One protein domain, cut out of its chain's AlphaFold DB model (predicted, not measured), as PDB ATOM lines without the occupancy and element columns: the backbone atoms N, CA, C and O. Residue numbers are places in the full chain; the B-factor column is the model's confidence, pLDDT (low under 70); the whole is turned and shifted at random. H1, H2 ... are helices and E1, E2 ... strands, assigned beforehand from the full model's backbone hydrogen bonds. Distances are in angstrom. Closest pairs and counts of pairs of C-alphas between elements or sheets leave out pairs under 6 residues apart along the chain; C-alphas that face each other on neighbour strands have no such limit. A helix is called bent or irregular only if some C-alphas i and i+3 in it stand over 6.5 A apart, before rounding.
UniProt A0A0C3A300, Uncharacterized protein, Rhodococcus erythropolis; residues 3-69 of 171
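This is residues 3 to 69 of the 171 residues of an uncharacterized protein of Rhodococcus erythropolis (UniProt A0A0C3A300). A long, bent hairpin of E2 and E3 makes a wall, with E1 beside one end of E3, E4 beside the other, and the helix H1 across one face near E4. The printed part has 67 residues, with one named helix and four named strands, along the chain first E1, then H1, then E2, E3 and E4; the class is mixed, helices and strands, and the sheet is branched, with E3 the parallel neighbour of E1 and the antiparallel neighbour of both E2 and E4, E1 and E4 on one side of E3 and E2 on the other side. It is compact, radius of gyration of the C-alphas 11.9 A, spanning 31 by 27 by 15 A.

E1, residues 10 to 13, is parallel to E3, residues 49 to 59; N 12 and O 50, 2.8 A apart, are within hydrogen-bond range. H1, residues 24 to 33, has every O i to N i+4 pair within range. It is on the sheet, height 9.0 A; its closest C-alphas to E3 are Ala 31 and Cys 59, 6.2 A. E2, residues 38 to 46, E3 and E4, residues 62 to 64, form a meander, each the antiparallel neighbour of the one before, with N 44 and O 51 at 2.8 A and N 57 and O 64 at 2.9 A.

E1, 9.5 A long, begins at C-alpha 10 (161.705, 150.166, 113.311). H1 spans 14.1 A, E2 21.9 A and E3 24.5 A; E3 bends by 85 degrees at residue 55. E4, 6.3 A, ends at C-alpha 64 (163.981, 170.417, 118.592).

The farthest C-alphas, Arg 7 and Ala 19, are 35.9 A apart. The printed part has no cut and no long link, and no printed residue is under 70 in pLDDT.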
ATOM      1  N   VAL A   3     160.020 155.452 113.428       92.12
ATOM      2  CA  VAL A   3     161.342 155.802 112.894       92.12
ATOM      3  C   VAL A   3     162.103 154.527 112.574       92.12
ATOM      4  O   VAL A   3     161.924 153.520 113.257       92.12
ATOM      5  N   GLY A   4     162.911 154.574 111.519       93.12
ATOM      6  CA  GLY A   4     163.775 153.477 111.110       93.12
ATOM      7  C   GLY A   4     165.242 153.826 111.307       93.12
ATOM      8  O   GLY A   4     165.621 154.989 111.164       93.12
ATOM      9  N   ASP A   5     166.063 152.831 111.615       89.38
ATOM     10  CA  ASP A   5     167.507 152.958 111.439       89.38
ATOM     11  C   ASP A   5     167.910 152.713 109.970       89.38
ATOM     12  O   ASP A   5     167.104 152.296 109.131       89.38
ATOM     13  N   GLY A   6     169.187 152.942 109.643       87.56
ATOM     14  CA  GLY A   6     169.728 152.681 108.302       87.56
ATOM     15  C   GLY A   6     169.780 151.196 107.908       87.56
ATOM     16  O   GLY A   6     170.227 150.879 106.810       87.56
ATOM     17  N   ARG A   7     169.362 150.285 108.795       91.44
ATOM     18  CA  ARG A   7     169.294 148.834 108.576       91.44
ATOM     19  C   ARG A   7     167.849 148.327 108.463       91.44
ATOM     20  O   ARG A   7     167.652 147.129 108.292       91.44
ATOM     21  N   GLY A   8     166.853 149.215 108.527       89.50
ATOM     22  CA  GLY A   8     165.433 148.876 108.420       89.50
ATOM     23  C   GLY A   8     164.765 148.451 109.732       89.50
ATOM     24  O   GLY A   8     163.593 148.077 109.712       89.50
ATOM     25  N   ASN A   9     165.452 148.529 110.877       91.62
ATOM     26  CA  ASN A   9     164.839 148.275 112.179       91.62
ATOM     27  C   ASN A   9     163.936 149.445 112.561       91.62
ATOM     28  O   ASN A   9     164.352 150.600 112.490       91.62
ATOM     29  N   LEU A  10     162.710 149.151 112.997       94.75
ATOM     30  CA  LEU A  10     161.705 150.166 113.311       94.75
ATOM     31  C   LEU A  10     161.500 150.312 114.819       94.75
ATOM     32  O   LEU A  10     161.318 149.322 115.524       94.75
ATOM     33  N   ALA A  11     161.416 151.557 115.284       94.81
ATOM     34  CA  ALA A  11     160.972 151.907 116.628       94.81
ATOM     35  C   ALA A  11     159.702 152.768 116.576       94.81
ATOM     36  O   ALA A  11     159.559 153.665 115.739       94.81
ATOM     37  N   GLN A  12     158.772 152.502 117.489       95.50
ATOM     38  CA  GLN A  12     157.589 153.316 117.714       95.50
ATOM     39  C   GLN A  12     157.944 154.485 118.639       95.50
ATOM     40  O   GLN A  12     158.246 154.299 119.813       95.50
ATOM     41  N   VAL A  13     157.871 155.707 118.127       93.94
ATOM     42  CA  VAL A  13     158.042 156.935 118.907       93.94
ATOM     43  C   VAL A  13     156.724 157.288 119.588       93.94
ATOM     44  O   VAL A  13     155.693 157.438 118.913       93.94
ATOM     45  N   SER A  14     156.783 157.441 120.910       91.31
ATOM     46  CA  SER A  14     155.661 157.830 121.762       91.31
ATOM     47  C   SER A  14     156.024 159.035 122.623       91.31
ATOM     48  O   SER A  14     157.104 159.099 123.210       91.31
ATOM     49  N   VAL A  15     155.100 159.986 122.693       90.38
ATOM     50  CA  VAL A  15     155.184 161.190 123.517       90.38
ATOM     51  C   VAL A  15     153.880 161.253 124.288       90.38
ATOM     52  O   VAL A  15     152.807 161.129 123.702       90.38
ATOM     53  N   VAL A  16     153.983 161.413 125.599       87.31
ATOM     54  CA  VAL A  16     152.830 161.550 126.489       87.31
ATOM     55  C   VAL A  16     152.762 162.980 126.989       87.31
ATOM     56  O   VAL A  16     153.792 163.643 127.118       87.31
ATOM     57  N   HIS A  17     151.555 163.451 127.281       84.44
ATOM     58  CA  HIS A  17     151.372 164.760 127.891       84.44
ATOM     59  C   HIS A  17     152.056 164.809 129.268       84.44
ATOM     60  O   HIS A  17     151.882 163.904 130.087       84.44
ATOM     61  N   ARG A  18     152.812 165.882 129.532       83.44
ATOM     62  CA  ARG A  18     153.505 166.136 130.803       83.44
ATOM     63  C   ARG A  18     153.232 167.568 131.244       83.44
ATOM     64  O   ARG A  18     153.458 168.498 130.481       83.44
ATOM     65  N   ALA A  19     152.821 167.754 132.497       80.75
ATOM     66  CA  ALA A  19     152.473 169.082 133.013       80.75
ATOM     67  C   ALA A  19     153.650 170.080 133.004       80.75
ATOM     68  O   ALA A  19     153.433 171.272 132.837       80.75
ATOM     69  N   HIS A  20     154.889 169.599 133.158       81.56
ATOM     70  CA  HIS A  20     156.099 170.432 133.134       81.56
ATOM     71  C   HIS A  20     156.619 170.738 131.719       81.56
ATOM     72  O   HIS A  20     157.529 171.546 131.581       81.56
ATOM     73  N   ALA A  21     156.060 170.100 130.685       88.00
ATOM     74  CA  ALA A  21     156.436 170.290 129.284       88.00
ATOM     75  C   ALA A  21     155.178 170.269 128.389       88.00
ATOM     76  O   ALA A  21     154.988 169.354 127.581       88.00
ATOM     77  N   PRO A  22     154.268 171.247 128.551       84.75
ATOM     78  CA  PRO A  22     152.957 171.228 127.899       84.75
ATOM     79  C   PRO A  22     153.040 171.299 126.366       84.75
ATOM     80  O   PRO A  22     152.182 170.744 125.686       84.75
ATOM     81  N   GLY A  23     154.089 171.921 125.813       88.38
ATOM     82  CA  GLY A  23     154.323 172.030 124.369       88.38
ATOM     83  C   GLY A  23     154.944 170.794 123.712       88.38
ATOM     84  O   GLY A  23     155.079 170.762 122.490       88.38
ATOM     85  N   ALA A  24     155.316 169.764 124.481       92.12
ATOM     86  CA  ALA A  24     156.131 168.659 123.973       92.12
ATOM     87  C   ALA A  24     155.457 167.861 122.842       92.12
ATOM     88  O   ALA A  24     156.129 167.394 121.921       92.12
ATOM     89  N   ILE A  25     154.129 167.704 122.885       92.44
ATOM     90  CA  ILE A  25     153.387 166.988 121.836       92.44
ATOM     91  C   ILE A  25     153.425 167.784 120.528       92.44
ATOM     92  O   ILE A  25     153.800 167.233 119.491       92.44
ATOM     93  N   ASP A  26     153.103 169.076 120.580       91.50
ATOM     94  CA  ASP A  26     153.077 169.950 119.403       91.50
ATOM     95  C   ASP A  26     154.474 170.115 118.802       91.50
ATOM     96  O   ASP A  26     154.656 170.003 117.587       91.50
ATOM     97  N   ALA A  27     155.483 170.284 119.659       93.44
ATOM     98  CA  ALA A  27     156.887 170.296 119.277       93.44
ATOM     99  C   ALA A  27     157.280 169.036 118.499       93.44
ATOM    100  O   ALA A  27     157.925 169.121 117.452       93.44
ATOM    101  N   MET A  28     156.851 167.865 118.971       94.06
ATOM    102  CA  MET A  28     157.132 166.588 118.320       94.06
ATOM    103  C   MET A  28     156.399 166.433 116.993       94.06
ATOM    104  O   MET A  28     157.008 165.991 116.019       94.06
ATOM    105  N   VAL A  29     155.126 166.823 116.911       93.38
ATOM    106  CA  VAL A  29     154.366 166.814 115.649       93.38
ATOM    107  C   VAL A  29     155.032 167.726 114.617       93.38
ATOM    108  O   VAL A  29     155.257 167.311 113.476       93.38
ATOM    109  N   ARG A  30     155.415 168.938 115.027       93.44
ATOM    110  CA  ARG A  30     156.107 169.909 114.177       93.44
ATOM    111  C   ARG A  30     157.458 169.374 113.706       93.44
ATOM    112  O   ARG A  30     157.733 169.385 112.509       93.44
ATOM    113  N   ALA A  31     158.277 168.849 114.617       95.19
ATOM    114  CA  ALA A  31     159.602 168.330 114.291       95.19
ATOM    115  C   ALA A  31     159.544 167.121 113.345       95.19
ATOM    116  O   ALA A  31     160.310 167.046 112.386       95.19
ATOM    117  N   MET A  32     158.604 166.202 113.575       93.81
ATOM    118  CA  MET A  32     158.420 165.013 112.738       93.81
ATOM    119  C   MET A  32     157.815 165.331 111.365       93.81
ATOM    120  O   MET A  32     158.028 164.576 110.419       93.81
ATOM    121  N   SER A  33     157.110 166.456 111.231       94.75
ATOM    122  CA  SER A  33     156.627 166.960 109.938       94.75
ATOM    123  C   SER A  33     157.725 167.677 109.141       94.75
ATOM    124  O   SER A  33     157.637 167.790 107.921       94.75
ATOM    125  N   ALA A  34     158.792 168.123 109.806       95.31
ATOM    126  CA  ALA A  34     159.877 168.901 109.215       95.31
ATOM    127  C   ALA A  34     161.064 168.045 108.738       95.31
ATOM    128  O   ALA A  34     162.216 168.416 108.946       95.31
ATOM    129  N   ARG A  35     160.795 166.893 108.113       93.38
ATOM    130  CA  ARG A  35     161.821 165.957 107.603       93.38
ATOM    131  C   ARG A  35     162.856 165.562 108.680       93.38
ATOM    132  O   ARG A  35     164.014 165.984 108.630       93.38
ATOM    133  N   PRO A  36     162.458 164.751 109.673       94.38
ATOM    134  CA  PRO A  36     163.360 164.299 110.722       94.38
ATOM    135  C   PRO A  36     164.499 163.461 110.128       94.38
ATOM    136  O   PRO A  36     164.269 162.505 109.391       94.38
ATOM    137  N   ARG A  37     165.735 163.822 110.473       95.06
ATOM    138  CA  ARG A  37     166.966 163.117 110.086       95.06
ATOM    139  C   ARG A  37     167.471 162.201 111.195       95.06
ATOM    140  O   ARG A  37     168.044 161.157 110.907       95.06
ATOM    141  N   ALA A  38     167.264 162.586 112.454       95.31
ATOM    142  CA  ALA A  38     167.620 161.773 113.610       95.31
ATOM    143  C   ALA A  38     166.681 162.048 114.785       95.31
ATOM    144  O   ALA A  38     166.215 163.173 114.969       95.31
ATOM    145  N   VAL A  39     166.448 161.022 115.599       95.88
ATOM    146  CA  VAL A  39     165.721 161.125 116.867       95.88
ATOM    147  C   VAL A  39     166.592 160.507 117.949       95.88
ATOM    148  O   VAL A  39     167.021 159.361 117.817       95.88
ATOM    149  N   SER A  40     166.870 161.265 119.006       96.19
ATOM    150  CA  SER A  40     167.478 160.736 120.224       96.19
ATOM    151  C   SER A  40     166.384 160.432 121.236       96.19
ATOM    152  O   SER A  40     165.363 161.120 121.295       96.19
ATOM    153  N   GLY A  41     166.575 159.394 122.039       95.25
ATOM    154  CA  GLY A  41     165.575 158.997 123.011       95.25
ATOM    155  C   GLY A  41     165.950 157.728 123.748       95.25
ATOM    156  O   GLY A  41     166.868 157.004 123.363       95.25
ATOM    157  N   ARG A  42     165.204 157.444 124.810       95.69
ATOM    158  CA  ARG A  42     165.298 156.173 125.526       95.69
ATOM    159  C   ARG A  42     164.524 155.106 124.767       95.69
ATOM    160  O   ARG A  42     163.348 155.313 124.466       95.69
ATOM    161  N   LEU A  43     165.169 153.973 124.510       95.19
ATOM    162  CA  LEU A  43     164.540 152.791 123.928       95.19
ATOM    163  C   LEU A  43     164.081 151.822 125.019       95.19
ATOM    164  O   LEU A  43     164.777 151.608 126.010       95.19
ATOM    165  N   THR A  44     162.919 151.220 124.810       92.81
ATOM    166  CA  THR A  44     162.389 150.104 125.595       92.81
ATOM    167  C   THR A  44     161.809 149.051 124.655       92.81
ATOM    168  O   THR A  44     161.472 149.348 123.510       92.81
ATOM    169  N   VAL A  45     161.691 147.811 125.125       93.31
ATOM    170  CA  VAL A  45     160.988 146.740 124.406       93.31
ATOM    171  C   VAL A  45     159.643 146.522 125.090       93.31
ATOM    172  O   VAL A  45     159.604 146.392 126.309       93.31
ATOM    173  N   ARG A  46     158.544 146.510 124.327       85.62
ATOM    174  CA  ARG A  46     157.192 146.181 124.817       85.62
ATOM    175  C   ARG A  46     156.465 145.345 123.773       85.62
ATOM    176  O   ARG A  46     156.467 145.730 122.603       85.62
ATOM    177  N   ALA A  47     155.893 144.210 124.180       84.94
ATOM    178  CA  ALA A  47     155.233 143.249 123.287       84.94
ATOM    179  C   ALA A  47     156.064 142.899 122.026       84.94
ATOM    180  O   ALA A  47     155.552 142.857 120.909       84.94
ATOM    181  N   GLY A  48     157.383 142.721 122.189       87.88
ATOM    182  CA  GLY A  48     158.305 142.406 121.087       87.88
ATOM    183  C   GLY A  48     158.617 143.565 120.126       87.88
ATOM    184  O   GLY A  48     159.339 143.363 119.153       87.88
ATOM    185  N   ALA A  49     158.123 144.777 120.389       89.81
ATOM    186  CA  ALA A  49     158.390 145.969 119.588       89.81
ATOM    187  C   ALA A  49     159.294 146.965 120.327       89.81
ATOM    188  O   ALA A  49     159.207 147.119 121.548       89.81
ATOM    189  N   LEU A  50     160.138 147.685 119.581       95.06
ATOM    190  CA  LEU A  50     160.922 148.796 120.119       95.06
ATOM    191  C   LEU A  50     160.046 150.039 120.268       95.06
ATOM    192  O   LEU A  50     159.418 150.485 119.308       95.06
ATOM    193  N   TRP A  51     160.062 150.630 121.456       95.69
ATOM    194  CA  TRP A  51     159.416 151.896 121.777       95.69
ATOM    195  C   TRP A  51     160.464 152.933 122.153       95.69
ATOM    196  O   TRP A  51     161.410 152.635 122.875       95.69
ATOM    197  N   MET A  52     160.296 154.161 121.675       94.88
ATOM    198  CA  MET A  52     161.199 155.272 121.938       94.88
ATOM    199  C   MET A  52     160.456 156.408 122.638       94.88
ATOM    200  O   MET A  52     159.469 156.927 122.115       94.88
ATOM    201  N   THR A  53     160.968 156.824 123.797       94.81
ATOM    202  CA  THR A  53     160.644 158.121 124.404       94.81
ATOM    203  C   THR A  53     161.664 159.148 123.909       94.81
ATOM    204  O   THR A  53     162.832 159.037 124.292       94.81
ATOM    205  N   PRO A  54     161.277 160.103 123.049       94.94
ATOM    206  CA  PRO A  54     162.219 161.023 122.430       94.94
ATOM    207  C   PRO A  54     162.707 162.085 123.423       94.94
ATOM    208  O   PRO A  54     161.947 162.545 124.275       94.94
ATOM    209  N   PHE A  55     163.971 162.478 123.276       95.75
ATOM    210  CA  PHE A  55     164.599 163.614 123.952       95.75
ATOM    211  C   PHE A  55     164.832 164.772 122.984       95.75
ATOM    212  O   PHE A  55     164.625 165.922 123.352       95.75
ATOM    213  N   ALA A  56     165.243 164.480 121.748       96.94
ATOM    214  CA  ALA A  56     165.440 165.494 120.721       96.94
ATOM    215  C   ALA A  56     165.205 164.937 119.313       96.94
ATOM    216  O   ALA A  56     165.398 163.747 119.052       96.94
ATOM    217  N   VAL A  57     164.834 165.821 118.391       97.31
ATOM    218  CA  VAL A  57     164.663 165.524 116.967       97.31
ATOM    219  C   VAL A  57     165.496 166.508 116.156       97.31
ATOM    220  O   VAL A  57     165.292 167.714 116.245       97.31
ATOM    221  N   ALA A  58     166.419 165.999 115.343       97.81
ATOM    222  CA  ALA A  58     167.131 166.798 114.352       97.81
ATOM    223  C   ALA A  58     166.341 166.789 113.039       97.81
ATOM    224  O   ALA A  58     166.148 165.729 112.440       97.81
ATOM    225  N   CYS A  59     165.897 167.954 112.586       96.56
ATOM    226  CA  CYS A  59     165.045 168.131 111.412       96.56
ATOM    227  C   CYS A  59     165.412 169.424 110.657       96.56
ATOM    228  O   CYS A  59     166.415 170.077 110.965       96.56
ATOM    229  N   ASP A  60     164.656 169.798 109.629       97.19
ATOM    230  CA  ASP A  60     164.927 171.008 108.832       97.19
ATOM    231  C   ASP A  60     164.741 172.313 109.624       97.19
ATOM    232  O   ASP A  60     165.298 173.339 109.246       97.19
ATOM    233  N   LEU A  61     164.035 172.270 110.759       94.56
ATOM    234  CA  LEU A  61     163.898 173.404 111.682       94.56
ATOM    235  C   LEU A  61     165.075 173.530 112.669       94.56
ATOM    236  O   LEU A  61     165.081 174.437 113.493       94.56
ATOM    237  N   GLY A  62     166.056 172.623 112.610       96.25
ATOM    238  CA  GLY A  62     167.152 172.525 113.575       96.25
ATOM    239  C   GLY A  62     166.994 171.331 114.516       96.25
ATOM    240  O   GLY A  62     166.443 170.296 114.138       96.25
ATOM    241  N   VAL A  63     167.527 171.447 115.732       97.25
ATOM    242  CA  VAL A  63     167.342 170.444 116.789       97.25
ATOM    243  C   VAL A  63     166.222 170.914 117.701       97.25
ATOM    244  O   VAL A  63     166.367 171.921 118.385       97.25
ATOM    245  N   ILE A  64     165.122 170.169 117.715       96.44
ATOM    246  CA  ILE A  64     163.981 170.417 118.592       96.44
ATOM    247  C   ILE A  64     164.107 169.520 119.818       96.44
ATOM    248  O   ILE A  64     164.223 168.301 119.681       96.44
ATOM    249  N   VAL A  65     164.057 170.119 121.007       96.00
ATOM    250  CA  VAL A  65     164.018 169.414 122.296       96.00
ATOM    251  C   VAL A  65     162.620 169.621 122.877       96.00
ATOM    252  O   VAL A  65     162.355 170.693 123.409       96.00
ATOM    253  N   PRO A  66     161.706 168.636 122.780       92.56
ATOM    254  CA  PRO A  66     160.291 168.833 123.108       92.56
ATOM    255  C   PRO A  66     160.045 169.349 124.524       92.56
ATOM    256  O   PRO A  66     159.131 170.136 124.737       92.56
ATOM    257  N   ASP A  67     160.878 168.924 125.477       91.12
ATOM    258  CA  ASP A  67     160.765 169.326 126.879       91.12
ATOM    259  C   ASP A  67     161.220 170.780 127.137       91.12
ATOM    260  O   ASP A  67     160.997 171.296 128.229       91.12
ATOM    261  N   LEU A  68     161.841 171.442 126.151       91.44
ATOM    262  CA  LEU A  68     162.284 172.842 126.219       91.44
ATOM    263  C   LEU A  68     161.467 173.784 125.327       91.44
ATOM    264  O   LEU A  68     161.677 174.993 125.368       91.44
ATOM    265  N   GLU A  69     160.570 173.251 124.500       89.75
ATOM    266  CA  GLU A  69     159.759 174.076 123.612       89.75
ATOM    267  C   GLU A  69     158.655 174.783 124.392       89.75
ATOM    268  O   GLU A  69     157.946 174.181 125.207       89.75
TER     269      GLU A  69